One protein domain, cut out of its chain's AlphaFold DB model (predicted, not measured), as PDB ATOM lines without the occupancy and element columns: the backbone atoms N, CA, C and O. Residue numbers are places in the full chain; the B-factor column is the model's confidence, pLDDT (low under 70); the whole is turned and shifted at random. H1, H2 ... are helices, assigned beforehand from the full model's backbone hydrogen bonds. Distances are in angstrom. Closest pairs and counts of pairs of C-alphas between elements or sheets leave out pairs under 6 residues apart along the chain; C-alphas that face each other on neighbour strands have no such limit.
ATOM      1  N   ASP A   4     211.661 192.915 277.638       58.03
ATOM      2  CA  ASP A   4     212.029 191.583 278.132       58.03
ATOM      3  C   ASP A   4     213.248 190.992 277.400       58.03
ATOM      4  O   ASP A   4     214.225 190.600 278.032       58.03
ATOM      5  N   GLU A   5     213.275 191.007 276.067       53.50
ATOM      6  CA  GLU A   5     214.400 190.437 275.304       53.50
ATOM      7  C   GLU A   5     215.698 191.236 275.494       53.50
ATOM      8  O   GLU A   5     216.768 190.667 275.710       53.50
ATOM      9  N   ILE A   6     215.609 192.571 275.503       56.09
ATOM     10  CA  ILE A   6     216.769 193.465 275.671       56.09
ATOM     11  C   ILE A   6     217.391 193.317 277.068       56.09
ATOM     12  O   ILE A   6     218.617 193.416 277.217       56.09
ATOM     13  N   TYR A   7     216.559 193.087 278.087       60.53
ATOM     14  CA  TYR A   7     216.994 192.860 279.460       60.53
ATOM     15  C   TYR A   7     217.705 191.510 279.607       60.53
ATOM     16  O   TYR A   7     218.843 191.451 280.089       60.53
ATOM     17  N   TRP A   8     217.086 190.434 279.114       63.50
ATOM     18  CA  TRP A   8     217.624 189.081 279.247       63.50
ATOM     19  C   TRP A   8     218.800 188.788 278.311       63.50
ATOM     20  O   TRP A   8     219.670 188.007 278.683       63.50
ATOM     21  N   TYR A   9     218.914 189.447 277.154       66.56
ATOM     22  CA  TYR A   9     220.119 189.392 276.308       66.56
ATOM     23  C   TYR A   9     221.190 190.423 276.721       66.56
ATOM     24  O   TYR A   9     222.293 190.455 276.166       66.56
ATOM     25  N   GLY A  10     220.883 191.256 277.720       65.19
ATOM     26  CA  GLY A  10     221.805 192.150 278.409       65.19
ATOM     27  C   GLY A  10     222.284 191.565 279.739       65.19
ATOM     28  O   GLY A  10     223.142 190.687 279.765       65.19
ATOM     29  N   ILE A  11     221.715 192.073 280.830       57.94
ATOM     30  CA  ILE A  11     222.125 191.799 282.218       57.94
ATOM     31  C   ILE A  11     221.790 190.361 282.618       57.94
ATOM     32  O   ILE A  11     222.612 189.658 283.205       57.94
ATOM     33  N   GLY A  12     220.605 189.882 282.234       67.69
ATOM     34  CA  GLY A  12     220.160 188.522 282.539       67.69
ATOM     35  C   GLY A  12     220.890 187.429 281.753       67.69
ATOM     36  O   GLY A  12     220.736 186.245 282.062       67.69
ATOM     37  N   TRP A  13     221.707 187.800 280.760       76.50
ATOM     38  CA  TRP A  13     222.243 186.861 279.778       76.50
ATOM     39  C   TRP A  13     223.165 185.829 280.402       76.50
ATOM     40  O   TRP A  13     223.077 184.647 280.086       76.50
ATOM     41  N   ALA A  14     224.045 186.247 281.309       69.81
ATOM     42  CA  ALA A  14     224.979 185.333 281.951       69.81
ATOM     43  C   ALA A  14     224.255 184.215 282.710       69.81
ATOM     44  O   ALA A  14     224.579 183.038 282.527       69.81
ATOM     45  N   LYS A  15     223.236 184.591 283.492       75.25
ATOM     46  CA  LYS A  15     222.388 183.665 284.246       75.25
ATOM     47  C   LYS A  15     221.587 182.767 283.307       75.25
ATOM     48  O   LYS A  15     221.680 181.550 283.426       75.25
ATOM     49  N   LEU A  16     220.879 183.355 282.341       82.44
ATOM     50  CA  LEU A  16     220.070 182.619 281.370       82.44
ATOM     51  C   LEU A  16     220.918 181.613 280.585       82.44
ATOM     52  O   LEU A  16     220.596 180.432 280.543       82.44
ATOM     53  N   LYS A  17     222.049 182.052 280.030       85.81
ATOM     54  CA  LYS A  17     223.014 181.200 279.328       85.81
ATOM     55  C   LYS A  17     223.531 180.077 280.220       85.81
ATOM     56  O   LYS A  17     223.595 178.941 279.768       85.81
ATOM     57  N   GLY A  18     223.909 180.375 281.464       78.75
ATOM     58  CA  GLY A  18     224.386 179.368 282.412       78.75
ATOM     59  C   GLY A  18     223.332 178.295 282.682       78.75
ATOM     60  O   GLY A  18     223.629 177.104 282.589       78.75
ATOM     61  N   SER A  19     222.092 178.712 282.940       85.75
ATOM     62  CA  SER A  19     220.954 177.811 283.125       85.75
ATOM     63  C   SER A  19     220.655 176.997 281.866       85.75
ATOM     64  O   SER A  19     220.515 175.783 281.960       85.75
ATOM     65  N   LEU A  20     220.640 177.626 280.688       90.00
ATOM     66  CA  LEU A  20     220.411 176.947 279.415       90.00
ATOM     67  C   LEU A  20     221.486 175.899 279.133       90.00
ATOM     68  O   LEU A  20     221.146 174.750 278.866       90.00
ATOM     69  N   VAL A  21     222.764 176.258 279.248       88.94
ATOM     70  CA  VAL A  21     223.880 175.328 279.033       88.94
ATOM     71  C   VAL A  21     223.815 174.166 280.020       88.94
ATOM     72  O   VAL A  21     223.973 173.021 279.608       88.94
ATOM     73  N   LYS A  22     223.531 174.431 281.302       84.94
ATOM     74  CA  LYS A  22     223.384 173.376 282.314       84.94
ATOM     75  C   LYS A  22     222.248 172.416 281.962       84.94
ATOM     76  O   LYS A  22     222.454 171.208 282.012       84.94
ATOM     77  N   THR A  23     221.082 172.937 281.577       91.69
ATOM     78  CA  THR A  23     219.950 172.107 281.143       91.69
ATOM     79  C   THR A  23     220.308 171.310 279.890       91.69
ATOM     80  O   THR A  23     220.073 170.110 279.852       91.69
ATOM     81  N   ALA A  24     220.944 171.927 278.890       93.50
ATOM     82  CA  ALA A  24     221.350 171.224 277.676       93.50
ATOM     83  C   ALA A  24     222.278 170.044 277.995       93.50
ATOM     84  O   ALA A  24     222.019 168.936 277.543       93.50
ATOM     85  N   VAL A  25     223.313 170.262 278.817       91.31
ATOM     86  CA  VAL A  25     224.261 169.211 279.227       91.31
ATOM     87  C   VAL A  25     223.561 168.104 280.017       91.31
ATOM     88  O   VAL A  25     223.778 166.935 279.720       91.31
ATOM     89  N   ALA A  26     222.665 168.446 280.949       89.00
ATOM     90  CA  ALA A  26     221.915 167.462 281.735       89.00
ATOM     91  C   ALA A  26     221.037 166.531 280.876       89.00
ATOM     92  O   ALA A  26     220.797 165.391 281.260       89.00
ATOM     93  N   HIS A  27     220.583 167.001 279.711       91.38
ATOM     94  CA  HIS A  27     219.809 166.218 278.742       91.38
ATOM     95  C   HIS A  27     220.648 165.733 277.544       91.38
ATOM     96  O   HIS A  27     220.108 165.153 276.602       91.38
ATOM     97  N   GLY A  28     221.955 166.002 277.548       93.25
ATOM     98  CA  GLY A  28     222.842 165.796 276.407       93.25
ATOM     99  C   GLY A  28     223.479 164.412 276.337       93.25
ATOM    100  O   GLY A  28     224.013 164.073 275.287       93.25
ATOM    101  N   SER A  29     223.426 163.605 277.402       92.50
ATOM    102  CA  SER A  29     224.127 162.312 277.471       92.50
ATOM    103  C   SER A  29     223.753 161.376 276.321       92.50
ATOM    104  O   SER A  29     224.628 160.892 275.609       92.50
ATOM    105  N   ASP A  30     222.455 161.177 276.087       93.12
ATOM    106  CA  ASP A  30     221.963 160.289 275.029       93.12
ATOM    107  C   ASP A  30     222.369 160.803 273.648       93.12
ATOM    108  O   ASP A  30     222.796 160.033 272.795       93.12
ATOM    109  N   PHE A  31     222.288 162.117 273.443       95.88
ATOM    110  CA  PHE A  31     222.706 162.762 272.203       95.88
ATOM    111  C   PHE A  31     224.203 162.558 271.934       95.88
ATOM    112  O   PHE A  31     224.581 162.165 270.834       95.88
ATOM    113  N   LEU A  32     225.059 162.770 272.936       95.50
ATOM    114  CA  LEU A  32     226.503 162.571 272.798       95.50
ATOM    115  C   LEU A  32     226.853 161.098 272.556       95.50
ATOM    116  O   LEU A  32     227.726 160.813 271.738       95.50
ATOM    117  N   ASN A  33     226.133 160.168 273.188       94.00
ATOM    118  CA  ASN A  33     226.284 158.735 272.935       94.00
ATOM    119  C   ASN A  33     225.918 158.368 271.488       94.00
ATOM    120  O   ASN A  33     226.659 157.622 270.852       94.00
ATOM    121  N   GLN A  34     224.833 158.929 270.943       93.44
ATOM    122  CA  GLN A  34     224.447 158.730 269.536       93.44
ATOM    123  C   GLN A  34     225.523 159.248 268.575       93.44
ATOM    124  O   GLN A  34     225.882 158.565 267.616       93.44
ATOM    125  N   LEU A  35     226.098 160.423 268.860       93.75
ATOM    126  CA  LEU A  35     227.195 160.968 268.057       93.75
ATOM    127  C   LEU A  35     228.462 160.107 268.128       93.75
ATOM    128  O   LEU A  35     229.119 159.908 267.109       93.75
ATOM    129  N   ALA A  36     228.808 159.590 269.310       91.88
ATOM    130  CA  ALA A  36     229.963 158.710 269.494       91.88
ATOM    131  C   ALA A  36     229.785 157.345 268.807       91.88
ATOM    132  O   ALA A  36     230.760 156.744 268.363       91.88
ATOM    133  N   ALA A  37     228.543 156.871 268.684       91.88
ATOM    134  CA  ALA A  37     228.195 155.651 267.961       91.88
ATOM    135  C   ALA A  37     228.130 155.835 266.429       91.88
ATOM    136  O   ALA A  37     227.809 154.881 265.722       91.88
ATOM    137  N   TYR A  38     228.435 157.035 265.910       80.94
ATOM    138  CA  TYR A  38     228.284 157.404 264.495       80.94
ATOM    139  C   TYR A  38     226.872 157.156 263.942       80.94
ATOM    140  O   TYR A  38     226.700 156.867 262.756       80.94
ATOM    141  N   GLU A  39     225.847 157.286 264.787       84.25
ATOM    142  CA  GLU A  39     224.472 157.382 264.302       84.25
ATOM    143  C   GLU A  39     224.288 158.669 263.490       84.25
ATOM    144  O   GLU A  39     225.088 159.597 263.601       84.25
ATOM    145  N   ASP A  40     223.228 158.730 262.676       94.50
ATOM    146  CA  ASP A  40     222.886 159.890 261.842       94.50
ATOM    147  C   ASP A  40     222.908 161.205 262.661       94.50
ATOM    148  O   ASP A  40     221.970 161.466 263.431       94.50
ATOM    149  N   PRO A  41     223.951 162.052 262.507       93.69
ATOM    150  CA  PRO A  41     224.144 163.209 263.375       93.69
ATOM    151  C   PRO A  41     223.079 164.287 263.184       93.69
ATOM    152  O   PRO A  41     222.801 165.039 264.119       93.69
ATOM    153  N   ASP A  42     222.478 164.375 261.992       96.06
ATOM    154  CA  ASP A  42     221.398 165.325 261.704       96.06
ATOM    155  C   ASP A  42     220.152 164.932 262.503       96.06
ATOM    156  O   ASP A  42     219.635 165.706 263.319       96.06
ATOM    157  N   LYS A  43     219.740 163.665 262.374       96.31
ATOM    158  CA  LYS A  43     218.599 163.123 263.114       96.31
ATOM    159  C   LYS A  43     218.801 163.218 264.628       96.31
ATOM    160  O   LYS A  43     217.873 163.619 265.338       96.31
ATOM    161  N   ALA A  44     219.996 162.889 265.123       95.75
ATOM    162  CA  ALA A  44     220.343 163.003 266.538       95.75
ATOM    163  C   ALA A  44     220.243 164.460 267.030       95.75
ATOM    164  O   ALA A  44     219.616 164.728 268.058       95.75
ATOM    165  N   ALA A  45     220.785 165.418 266.269       96.62
ATOM    166  CA  ALA A  45     220.758 166.837 266.615       96.62
ATOM    167  C   ALA A  45     219.333 167.410 266.657       96.62
ATOM    168  O   ALA A  45     218.984 168.104 267.615       96.62
ATOM    169  N   ARG A  46     218.488 167.094 265.664       96.56
ATOM    170  CA  ARG A  46     217.081 167.538 265.638       96.56
ATOM    171  C   ARG A  46     216.275 166.944 266.788       96.56
ATOM    172  O   ARG A  46     215.547 167.665 267.466       96.56
ATOM    173  N   SER A  47     216.446 165.645 267.043       96.06
ATOM    174  CA  SER A  47     215.793 164.944 268.156       96.06
ATOM    175  C   SER A  47     216.184 165.545 269.509       96.06
ATOM    176  O   SER A  47     215.323 165.798 270.354       96.06
ATOM    177  N   PHE A  48     217.473 165.839 269.703       97.19
ATOM    178  CA  PHE A  48     217.954 166.521 270.900       97.19
ATOM    179  C   PHE A  48     217.333 167.915 271.052       97.19
ATOM    180  O   PHE A  48     216.794 168.228 272.113       97.19
ATOM    181  N   LEU A  49     217.391 168.749 270.007       96.50
ATOM    182  CA  LEU A  49     216.915 170.131 270.085       96.50
ATOM    183  C   LEU A  49     215.412 170.197 270.380       96.50
ATOM    184  O   LEU A  49     214.969 171.058 271.139       96.50
ATOM    185  N   GLU A  50     214.634 169.261 269.834       95.88
ATOM    186  CA  GLU A  50     213.212 169.129 270.136       95.88
ATOM    187  C   GLU A  50     212.960 168.801 271.612       95.88
ATOM    188  O   GLU A  50     212.239 169.532 272.293       95.88
ATOM    189  N   LYS A  51     213.623 167.771 272.152       95.81
ATOM    190  CA  LYS A  51     213.530 167.435 273.586       95.81
ATOM    191  C   LYS A  51     213.954 168.606 274.469       95.81
ATOM    192  O   LYS A  51     213.315 168.896 275.480       95.81
ATOM    193  N   TYR A  52     215.014 169.305 274.073       96.12
ATOM    194  CA  TYR A  52     215.516 170.453 274.807       96.12
ATOM    195  C   TYR A  52     214.492 171.596 274.833       96.12
ATOM    196  O   TYR A  52     214.199 172.125 275.905       96.12
ATOM    197  N   ARG A  53     213.860 171.922 273.696       95.38
ATOM    198  CA  ARG A  53     212.764 172.906 273.628       95.38
ATOM    199  C   ARG A  53     211.579 172.526 274.507       95.38
ATOM    200  O   ARG A  53     211.056 173.392 275.206       95.38
ATOM    201  N   GLN A  54     211.180 171.257 274.505       94.94
ATOM    202  CA  GLN A  54     210.087 170.769 275.347       94.94
ATOM    203  C   GLN A  54     210.390 170.967 276.839       94.94
ATOM    204  O   GLN A  54     209.525 171.438 277.583       94.94
ATOM    205  N   GLU A  55     211.624 170.698 277.274       94.50
ATOM    206  CA  GLU A  55     212.019 170.937 278.665       94.50
ATOM    207  C   GLU A  55     212.037 172.435 279.000       94.50
ATOM    208  O   GLU A  55     211.489 172.843 280.024       94.50
ATOM    209  N   ILE A  56     212.572 173.289 278.118       93.12
ATOM    210  CA  ILE A  56     212.523 174.747 278.317       93.12
ATOM    211  C   ILE A  56     211.077 175.249 278.393       93.12
ATOM    212  O   ILE A  56     210.754 176.086 279.237       93.12
ATOM    213  N   GLN A  57     210.179 174.716 277.565       91.69
ATOM    214  CA  GLN A  57     208.764 175.073 277.595       91.69
ATOM    215  C   GLN A  57     208.099 174.647 278.910       91.69
ATOM    216  O   GLN A  57     207.313 175.406 279.482       91.69
ATOM    217  N   LYS A  58     208.421 173.456 279.418       91.25
ATOM    218  CA  LYS A  58     207.947 172.971 280.718       91.25
ATOM    219  C   LYS A  58     208.442 173.861 281.858       91.25
ATOM    220  O   LYS A  58     207.624 174.281 282.676       91.25
ATOM    221  N   LEU A  59     209.730 174.212 281.869       87.62
ATOM    222  CA  LEU A  59     210.301 175.159 282.830       87.62
ATOM    223  C   LEU A  59     209.589 176.515 282.741       87.62
ATOM    224  O   LEU A  59     209.137 177.044 283.752       87.62
ATOM    225  N   SER A  60     209.375 177.038 281.533       85.88
ATOM    226  CA  SER A  60     208.651 178.296 281.330       85.88
ATOM    227  C   SER A  60     207.238 178.276 281.925       85.88
ATOM    228  O   SER A  60     206.842 179.246 282.569       85.88
ATOM    229  N   ARG A  61     206.502 177.165 281.793       85.69
ATOM    230  CA  ARG A  61     205.163 177.007 282.390       85.69
ATOM    231  C   ARG A  61     205.197 176.921 283.918       85.69
ATOM    232  O   ARG A  61     204.287 177.432 284.564       85.69
ATOM    233  N   GLN A  62     206.223 176.294 284.496       84.31
ATOM    234  CA  GLN A  62     206.354 176.139 285.950       84.31
ATOM    235  C   GLN A  62     206.555 177.479 286.674       84.31
ATOM    236  O   GLN A  62     206.026 177.663 287.767       84.31
ATOM    237  N   PHE A  63     207.271 178.427 286.063       74.88
ATOM    238  CA  PHE A  63     207.667 179.684 286.709       74.88
ATOM    239  C   PHE A  63     206.729 180.889 286.436       74.88
ATOM    240  O   PHE A  63     207.126 182.018 286.691       74.88
ATOM    241  N   LYS A  64     205.480 180.683 285.967       69.88
ATOM    242  CA  LYS A  64     204.474 181.741 285.641       69.88
ATOM    243  C   LYS A  64     204.972 182.807 284.629       69.88
ATOM    244  O   LYS A  64     206.059 182.693 284.082       69.88
ATOM    245  N   HIS A  65     204.140 183.789 284.256       56.22
ATOM    246  CA  HIS A  65     204.447 184.760 283.184       56.22
ATOM    247  C   HIS A  65     205.712 185.607 283.460       56.22
ATOM    248  O   HIS A  65     206.006 185.904 284.610       56.22
ATOM    249  N   ASN A  66     206.413 186.014 282.389       59.66
ATOM    250  CA  ASN A  66     207.619 186.870 282.365       59.66
ATOM    251  C   ASN A  66     208.935 186.317 282.946       59.66
ATOM    252  O   ASN A  66     209.900 187.055 283.092       59.66
ATOM    253  N   ASN A  67     209.055 185.005 283.154       71.25
ATOM    254  CA  ASN A  67     210.331 184.419 283.577       71.25
ATOM    255  C   ASN A  67     211.367 184.284 282.435       71.25
ATOM    256  O   ASN A  67     211.027 184.194 281.260       71.25
ATOM    257  N   MET A  68     212.649 184.147 282.789       78.44
ATOM    258  CA  MET A  68     213.765 184.000 281.836       78.44
ATOM    259  C   MET A  68     213.604 182.870 280.799       78.44
ATOM    260  O   MET A  68     214.177 182.934 279.710       78.44
ATOM    261  N   TRP A  69     212.842 181.820 281.123       83.88
ATOM    262  CA  TRP A  69     212.641 180.667 280.246       83.88
ATOM    263  C   TRP A  69     211.632 180.934 279.131       83.88
ATOM    264  O   TRP A  69     211.715 180.285 278.091       83.88
ATOM    265  N   SER A  70     210.704 181.884 279.301       80.19
ATOM    266  CA  SER A  70     209.775 182.252 278.221       80.19
ATOM    267  C   SER A  70     210.520 182.833 277.013       80.19
ATOM    268  O   SER A  70     210.165 182.555 275.871       80.19
ATOM    269  N   ILE A  71     211.618 183.548 277.266       81.50
ATOM    270  CA  ILE A  71     212.463 184.189 276.248       81.50
ATOM    271  C   ILE A  71     213.500 183.214 275.681       81.50
ATOM    272  O   ILE A  71     213.959 183.361 274.547       81.50
ATOM    273  N   ALA A  72     213.860 182.180 276.446       87.44
ATOM    274  CA  ALA A  72     214.801 181.156 276.007       87.44
ATOM    275  C   ALA A  72     214.328 180.400 274.760       87.44
ATOM    276  O   ALA A  72     215.157 180.031 273.934       87.44
ATOM    277  N   LEU A  73     213.015 180.189 274.603       88.31
ATOM    278  CA  LEU A  73     212.463 179.497 273.435       88.31
ATOM    279  C   LEU A  73     212.806 180.220 272.131       88.31
ATOM    280  O   LEU A  73     213.146 179.564 271.147       88.31
ATOM    281  N   GLY A  74     212.818 181.556 272.153       86.94
ATOM    282  CA  GLY A  74     213.243 182.370 271.017       86.94
ATOM    283  C   GLY A  74     214.679 182.077 270.584       86.94
ATOM    284  O   GLY A  74     214.962 182.130 269.400       86.94
ATOM    285  N   LEU A  75     215.576 181.675 271.494       89.38
ATOM    286  CA  LEU A  75     216.973 181.337 271.175       89.38
ATOM    287  C   LEU A  75     217.144 179.975 270.490       89.38
ATOM    288  O   LEU A  75     218.214 179.697 269.946       89.38
ATOM    289  N   LEU A  76     216.118 179.124 270.537       93.00
ATOM    290  CA  LEU A  76     216.150 177.746 270.047       93.00
ATOM    291  C   LEU A  76     215.389 177.575 268.718       93.00
ATOM    292  O   LEU A  76     214.938 176.476 268.407       93.00
ATOM    293  N   PHE A  77     215.209 178.659 267.959       88.44
ATOM    294  CA  PHE A  77     214.360 178.685 266.762       88.44
ATOM    295  C   PHE A  77     215.013 178.136 265.479       88.44
ATOM    296  O   PHE A  77     214.295 177.769 264.553       88.44
ATOM    297  N   ASP A  78     216.348 178.123 265.391       91.56
ATOM    298  CA  ASP A  78     217.087 177.833 264.153       91.56
ATOM    299  C   ASP A  78     217.706 176.425 264.193       91.56
ATOM    300  O   ASP A  78     218.894 176.240 264.482       91.56
ATOM    301  N   ASP A  79     216.866 175.424 263.915       93.75
ATOM    302  CA  ASP A  79     217.241 174.005 263.881       93.75
ATOM    303  C   ASP A  79     218.402 173.747 262.917       93.75
ATOM    304  O   ASP A  79     219.361 173.058 263.262       93.75
ATOM    305  N   ASP A  80     218.354 174.332 261.720       94.44
ATOM    306  CA  ASP A  80     219.367 174.108 260.690       94.44
ATOM    307  C   ASP A  80     220.732 174.651 261.114       94.44
ATOM    308  O   ASP A  80     221.765 174.042 260.822       94.44
ATOM    309  N   ARG A  81     220.770 175.780 261.828       94.12
ATOM    310  CA  ARG A  81     222.011 176.292 262.415       94.12
ATOM    311  C   ARG A  81     222.548 175.373 263.497       94.12
ATOM    312  O   ARG A  81     223.759 175.144 263.528       94.12
ATOM    313  N   PHE A  82     221.681 174.852 264.360       96.25
ATOM    314  CA  PHE A  82     222.090 173.894 265.382       96.25
ATOM    315  C   PHE A  82     222.699 172.644 264.732       96.25
ATOM    316  O   PHE A  82     223.842 172.300 265.029       96.25
ATOM    317  N   VAL A  83     221.997 172.038 263.768       96.62
ATOM    318  CA  VAL A  83     222.446 170.856 263.010       96.62
ATOM    319  C   VAL A  83     223.776 171.116 262.299       96.62
ATOM    320  O   VAL A  83     224.733 170.365 262.482       96.62
ATOM    321  N   LYS A  84     223.891 172.210 261.536       95.94
ATOM    322  CA  LYS A  84     225.146 172.580 260.853       95.94
ATOM    323  C   LYS A  84     226.300 172.753 261.834       95.94
ATOM    324  O   LYS A  84     227.430 172.368 261.537       95.94
ATOM    325  N   GLY A  85     226.025 173.336 262.997       94.69
ATOM    326  CA  GLY A  85     226.999 173.495 264.064       94.69
ATOM    327  C   GLY A  85     227.460 172.155 264.649       94.69
ATOM    328  O   GLY A  85     228.664 171.965 264.813       94.69
ATOM    329  N   VAL A  86     226.535 171.216 264.884       95.94
ATOM    330  CA  VAL A  86     226.851 169.845 265.322       95.94
ATOM    331  C   VAL A  86     227.734 169.142 264.296       95.94
ATOM    332  O   VAL A  86     228.779 168.615 264.660       95.94
ATOM    333  N   LEU A  87     227.369 169.191 263.012       95.50
ATOM    334  CA  LEU A  87     228.148 168.571 261.934       95.50
ATOM    335  C   LEU A  87     229.562 169.157 261.834       95.50
ATOM    336  O   LEU A  87     230.535 168.421 261.677       95.50
ATOM    337  N   ARG A  88     229.697 170.483 261.972       95.31
ATOM    338  CA  ARG A  88     230.998 171.166 261.979       95.31
ATOM    339  C   ARG A  88     231.871 170.730 263.157       95.31
ATOM    340  O   ARG A  88     233.076 170.545 262.991       95.31
ATOM    341  N   ASP A  89     231.272 170.577 264.336       93.56
ATOM    342  CA  ASP A  89     231.986 170.298 265.583       93.56
ATOM    343  C   ASP A  89     231.953 168.800 265.963       93.56
ATOM    344  O   ASP A  89     232.363 168.440 267.068       93.56
ATOM    345  N   LEU A  90     231.552 167.917 265.034       94.44
ATOM    346  CA  LEU A  90     231.264 166.496 265.274       94.44
ATOM    347  C   LEU A  90     232.391 165.768 266.013       94.44
ATOM    348  O   LEU A  90     232.146 165.185 267.058       94.44
ATOM    349  N   LYS A  91     233.642 165.895 265.551       91.88
ATOM    350  CA  LYS A  91     234.811 165.262 266.201       91.88
ATOM    351  C   LYS A  91     235.034 165.715 267.646       91.88
ATOM    352  O   LYS A  91     235.620 165.000 268.450       91.88
ATOM    353  N   ALA A  92     234.661 166.952 267.973       91.06
ATOM    354  CA  ALA A  92     234.757 167.447 269.343       91.06
ATOM    355  C   ALA A  92     233.624 166.887 270.204       91.06
ATOM    356  O   ALA A  92     233.859 166.517 271.348       91.06
ATOM    357  N   LEU A  93     232.417 166.823 269.639       93.06
ATOM    358  CA  LEU A  93     231.217 166.334 270.313       93.06
ATOM    359  C   LEU A  93     231.213 164.808 270.493       93.06
ATOM    360  O   LEU A  93     230.653 164.334 271.471       93.06
ATOM    361  N   SER A  94     231.892 164.055 269.623       92.81
ATOM    362  CA  SER A  94     232.106 162.605 269.762       92.81
ATOM    363  C   SER A  94     233.267 162.236 270.702       92.81
ATOM    364  O   SER A  94     233.525 161.058 270.931       92.81
ATOM    365  N   GLY A  95     233.991 163.220 271.256       89.12
ATOM    366  CA  GLY A  95     235.126 162.981 272.161       89.12
ATOM    367  C   GLY A  95     236.432 162.559 271.470       89.12
ATOM    368  O   GLY A  95     237.388 162.154 272.133       89.12
ATOM    369  N   GLU A  96     236.515 162.669 270.142       89.69
ATOM    370  CA  GLU A  96     237.720 162.337 269.366       89.69
ATOM    371  C   GLU A  96     238.756 163.469 269.337       89.69
ATOM    372  O   GLU A  96     239.931 163.251 269.029       89.69
ATOM    373  N   LYS A  97     238.345 164.708 269.624       88.50
ATOM    374  CA  LYS A  97     239.228 165.876 269.536       88.50
ATOM    375  C   LYS A  97     240.211 165.935 270.704       88.50
ATOM    376  O   LYS A  97     239.821 166.005 271.869       88.50
ATOM    377  N   LEU A  98     241.496 166.038 270.374       83.69
ATOM    378  CA  LEU A  98     242.554 166.310 271.344       83.69
ATOM    379  C   LEU A  98     242.704 167.817 271.606       83.69
ATOM    380  O   LEU A  98     242.506 168.663 270.726       83.69
ATOM    381  N   LYS A  99     243.066 168.156 272.842       80.62
ATOM    382  CA  LYS A  99     243.539 169.480 273.249       80.62
ATOM    383  C   LYS A  99     244.989 169.679 272.778       80.62
ATOM    384  O   LYS A  99     245.646 168.754 272.310       80.62
ATOM    385  N   ARG A 100     245.502 170.909 272.905       82.25
ATOM    386  CA  ARG A 100     246.882 171.261 272.502       82.25
ATOM    387  C   ARG A 100     247.959 170.493 273.270       82.25
ATOM    388  O   ARG A 100     249.040 170.298 272.740       82.25
ATOM    389  N   ASP A 101     247.652 170.088 274.495       83.75
ATOM    390  CA  ASP A 101     248.519 169.285 275.359       83.75
ATOM    391  C   ASP A 101     248.440 167.776 275.060       83.75
ATOM    392  O   ASP A 101     249.047 166.977 275.764       83.75
ATOM    393  N   GLY A 102     247.679 167.370 274.035       82.12
ATOM    394  CA  GLY A 102     247.468 165.969 273.676       82.12
ATOM    395  C   GLY A 102     246.409 165.245 274.513       82.12
ATOM    396  O   GLY A 102     246.062 164.114 274.182       82.12
ATOM    397  N   SER A 103     245.844 165.870 275.554       84.00
ATOM    398  CA  SER A 103     244.753 165.274 276.338       84.00
ATOM    399  C   SER A 103     243.432 165.271 275.562       84.00
ATOM    400  O   SER A 103     243.201 166.121 274.699       84.00
ATOM    401  N   LYS A 104     242.526 164.334 275.865       84.31
ATOM    402  CA  LYS A 104     241.187 164.318 275.253       84.31
ATOM    403  C   LYS A 104     240.348 165.503 275.742       84.31
ATOM    404  O   LYS A 104     240.422 165.923 276.902       84.31
ATOM    405  N   LEU A 105     239.572 166.092 274.834       83.00
ATOM    406  CA  LEU A 105     238.509 167.024 275.186       83.00
ATOM    407  C   LEU A 105     237.251 166.218 275.510       83.00
ATOM    408  O   LEU A 105     236.700 165.574 274.625       83.00
ATOM    409  N   GLU A 106     236.794 166.293 276.759       87.25
ATOM    410  CA  GLU A 106     235.562 165.627 277.185       87.25
ATOM    411  C   GLU A 106     234.366 166.094 276.343       87.25
ATOM    412  O   GLU A 106     234.175 167.300 276.138       87.25
ATOM    413  N   ALA A 107     233.554 165.141 275.879       88.12
ATOM    414  CA  ALA A 107     232.417 165.394 274.992       88.12
ATOM    415  C   ALA A 107     231.416 166.381 275.611       88.12
ATOM    416  O   ALA A 107     230.992 167.332 274.955       88.12
ATOM    417  N   GLU A 108     231.120 166.249 276.907       87.75
ATOM    418  CA  GLU A 108     230.254 167.183 277.639       87.75
ATOM    419  C   GLU A 108     230.830 168.604 277.680       87.75
ATOM    420  O   GLU A 108     230.107 169.591 277.519       87.75
ATOM    421  N   GLN A 109     232.151 168.735 277.847       82.56
ATOM    422  CA  GLN A 109     232.814 170.037 277.837       82.56
ATOM    423  C   GLN A 109     232.759 170.667 276.440       82.56
ATOM    424  O   GLN A 109     232.524 171.875 276.312       82.56
ATOM    425  N   ALA A 110     232.986 169.871 275.392       83.62
ATOM    426  CA  ALA A 110     232.823 170.309 274.011       83.62
ATOM    427  C   ALA A 110     231.377 170.752 273.749       83.62
ATOM    428  O   ALA A 110     231.157 171.817 273.170       83.62
ATOM    429  N   PHE A 111     230.410 169.996 274.261       92.38
ATOM    430  CA  PHE A 111     228.993 170.262 274.102       92.38
ATOM    431  C   PHE A 111     228.541 171.542 274.804       92.38
ATOM    432  O   PHE A 111     227.920 172.400 274.179       92.38
ATOM    433  N   GLY A 112     228.939 171.761 276.059       83.94
ATOM    434  CA  GLY A 112     228.632 173.007 276.767       83.94
ATOM    435  C   GLY A 112     229.204 174.246 276.061       83.94
ATOM    436  O   GLY A 112     228.554 175.296 275.997       83.94
ATOM    437  N   ARG A 113     230.401 174.128 275.462       83.12
ATOM    438  CA  ARG A 113     230.993 175.188 274.624       83.12
ATOM    439  C   ARG A 113     230.206 175.392 273.333       83.12
ATOM    440  O   ARG A 113     229.938 176.534 272.974       83.12
ATOM    441  N   PHE A 114     229.836 174.309 272.661       91.44
ATOM    442  CA  PHE A 114     229.034 174.340 271.444       91.44
ATOM    443  C   PHE A 114     227.689 175.046 271.674       91.44
ATOM    444  O   PHE A 114     227.405 176.035 271.001       91.44
ATOM    445  N   VAL A 115     226.921 174.629 272.688       91.44
ATOM    446  CA  VAL A 115     225.637 175.254 273.056       91.44
ATOM    447  C   VAL A 115     225.829 176.733 273.384       91.44
ATOM    448  O   VAL A 115     225.054 177.574 272.937       91.44
ATOM    449  N   THR A 116     226.901 177.085 274.100       85.31
ATOM    450  CA  THR A 116     227.234 178.490 274.376       85.31
ATOM    451  C   THR A 116     227.381 179.309 273.091       85.31
ATOM    452  O   THR A 116     226.853 180.418 273.015       85.31
ATOM    453  N   TYR A 117     228.095 178.793 272.087       84.12
ATOM    454  CA  TYR A 117     228.265 179.491 270.813       84.12
ATOM    455  C   TYR A 117     226.972 179.553 270.010       84.12
ATOM    456  O   TYR A 117     226.632 180.627 269.526       84.12
ATOM    457  N   TYR A 118     226.226 178.448 269.945       92.88
ATOM    458  CA  TYR A 118     224.922 178.411 269.291       92.88
ATOM    459  C   TYR A 118     223.988 179.496 269.839       92.88
ATOM    460  O   TYR A 118     223.480 180.304 269.070       92.88
ATOM    461  N   LEU A 119     223.840 179.598 271.164       89.75
ATOM    462  CA  LEU A 119     222.951 180.598 271.755       89.75
ATOM    463  C   LEU A 119     223.430 182.040 271.504       89.75
ATOM    464  O   LEU A 119     222.610 182.934 271.307       89.75
ATOM    465  N   LEU A 120     224.746 182.284 271.496       83.25
ATOM    466  CA  LEU A 120     225.301 183.599 271.146       83.25
ATOM    467  C   LEU A 120     225.005 183.972 269.689       83.25
ATOM    468  O   LEU A 120     224.698 185.132 269.407       83.25
ATOM    469  N   ASP A 121     225.088 183.005 268.779       84.44
ATOM    470  CA  ASP A 121     224.754 183.202 267.373       84.44
ATOM    471  C   ASP A 121     223.241 183.411 267.194       84.44
ATOM    472  O   ASP A 121     222.835 184.242 266.379       84.44
ATOM    473  N   SER A 122     222.400 182.715 267.967       87.44
ATOM    474  CA  SER A 122     220.948 182.932 267.991       87.44
ATOM    475  C   SER A 122     220.596 184.343 268.457       87.44
ATOM    476  O   SER A 122     219.838 185.027 267.772       87.44
ATOM    477  N   ILE A 123     221.216 184.839 269.538       82.00
ATOM    478  CA  ILE A 123     221.081 186.250 269.947       82.00
ATOM    479  C   ILE A 123     221.491 187.168 268.804       82.00
ATOM    480  O   ILE A 123     220.810 188.152 268.541       82.00
ATOM    481  N   GLN A 124     222.582 186.854 268.101       76.62
ATOM    482  CA  GLN A 124     223.030 187.682 266.988       76.62
ATOM    483  C   GLN A 124     222.031 187.744 265.831       76.62
ATOM    484  O   GLN A 124     221.954 188.774 265.163       76.62
ATOM    485  N   ALA A 125     221.286 186.668 265.593       80.38
ATOM    486  CA  ALA A 125     220.242 186.646 264.580       80.38
ATOM    487  C   ALA A 125     218.981 187.409 265.010       80.38
ATOM    488  O   ALA A 125     218.373 188.064 264.169       80.38
ATOM    489  N   LEU A 126     218.614 187.348 266.293       79.00
ATOM    490  CA  LEU A 126     217.417 188.008 266.829       79.00
ATOM    491  C   LEU A 126     217.635 189.505 267.084       79.00
ATOM    492  O   LEU A 126     216.802 190.327 266.715       79.00
ATOM    493  N   ASP A 127     218.774 189.870 267.676       75.19
ATOM    494  CA  ASP A 127     219.158 191.252 267.964       75.19
ATOM    495  C   ASP A 127     220.619 191.517 267.541       75.19
ATOM    496  O   ASP A 127     221.570 191.394 268.331       75.19
TER     497      ASP A 127
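What this domain is: This is residues 4 to 127 of the 315 residues of an uncharacterized protein of Hyphomicrobiales bacterium (UniProt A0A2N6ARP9). Find an elongated pile of mostly crossed helices, in which H8 runs through the core and the longest helix, H4, makes the far side; H5 and H6 pack between them, touching both, and H2 crosses H8 on another side. H1 sits by H5 at one end, H3 and H7 lie at the other, and the link of residues 94 to 106 loops away there. The 124 printed residues have eight named helices, H1 to H8 in chain order, and no named strand; the class is all helix. The whole is compact, with a radius of gyration of the C-alphas of 14.7 A and spans of 45 by 28 by 23 A.

How they stand to each other: Start at H1, residues 4 to 8, and go on to H2, residues 13 to 26; they are close but not clearly touching. Next come H3, residues 29 to 36, and H4, residues 41 to 62, a helical hairpin at a shallow tilt of 12 degrees; the closest C-alphas, Leu 35 and Pro 41, are 6.0 A apart, and H4 touches H3 with residues 41 to 48 alone. H5, residues 68 to 76, makes a hairpin with H4, opposite ways at 19 degrees, closest at C-alphas Ser 60 and Trp 69, 4.8 A. H5 also touches H1, closest at C-alphas Ile 71 and Glu 5, 6.6 A. H6, residues 79 to 88, touches H4 at a steep tilt of 49 degrees, closest at C-alphas Val 83 and Ala 45, 5.7 A. H7, residues 90 to 93, touches H3, closest at C-alphas Leu 93 and Leu 32, 6.5 A. Last is the hub H8, residues 107 to 126, touching five helices, among them H2 at a steep tilt of 43 degrees, with C-alphas Gly 112 and Val 21 closest at 5.8 A, and H5, about perpendicular at 90 degrees, with C-alphas Ser 122 and Leu 75 closest at 5.3 A. H4 and H8 are apart. Every O i to N i+4 pair is within hydrogen-bond range in H1, H2, H3, H4, H6 and H8; in H5 1 of 5 is, beside 4 of 6 O i to N i+3 pairs, and H7 is too short for an i+4 pair.

Where its parts are: Find C-alpha 4 at (212.029, 191.583, 278.132), where H1 begins. H2 is 19.5 A long; H4 runs 31.5 A from C-alpha 41 at (224.144, 163.209, 263.375). H8 runs 28.3 A to C-alpha 126 at (217.417, 188.008, 266.829).

The domain as a whole: The C-alphas farthest apart, His 65 and Gly 102, are 47.9 A apart. The printed part has no cut, and H7 to H8 is the long link. Look for pLDDT under 70 at residues 4 to 12, 14 and 64 to 66.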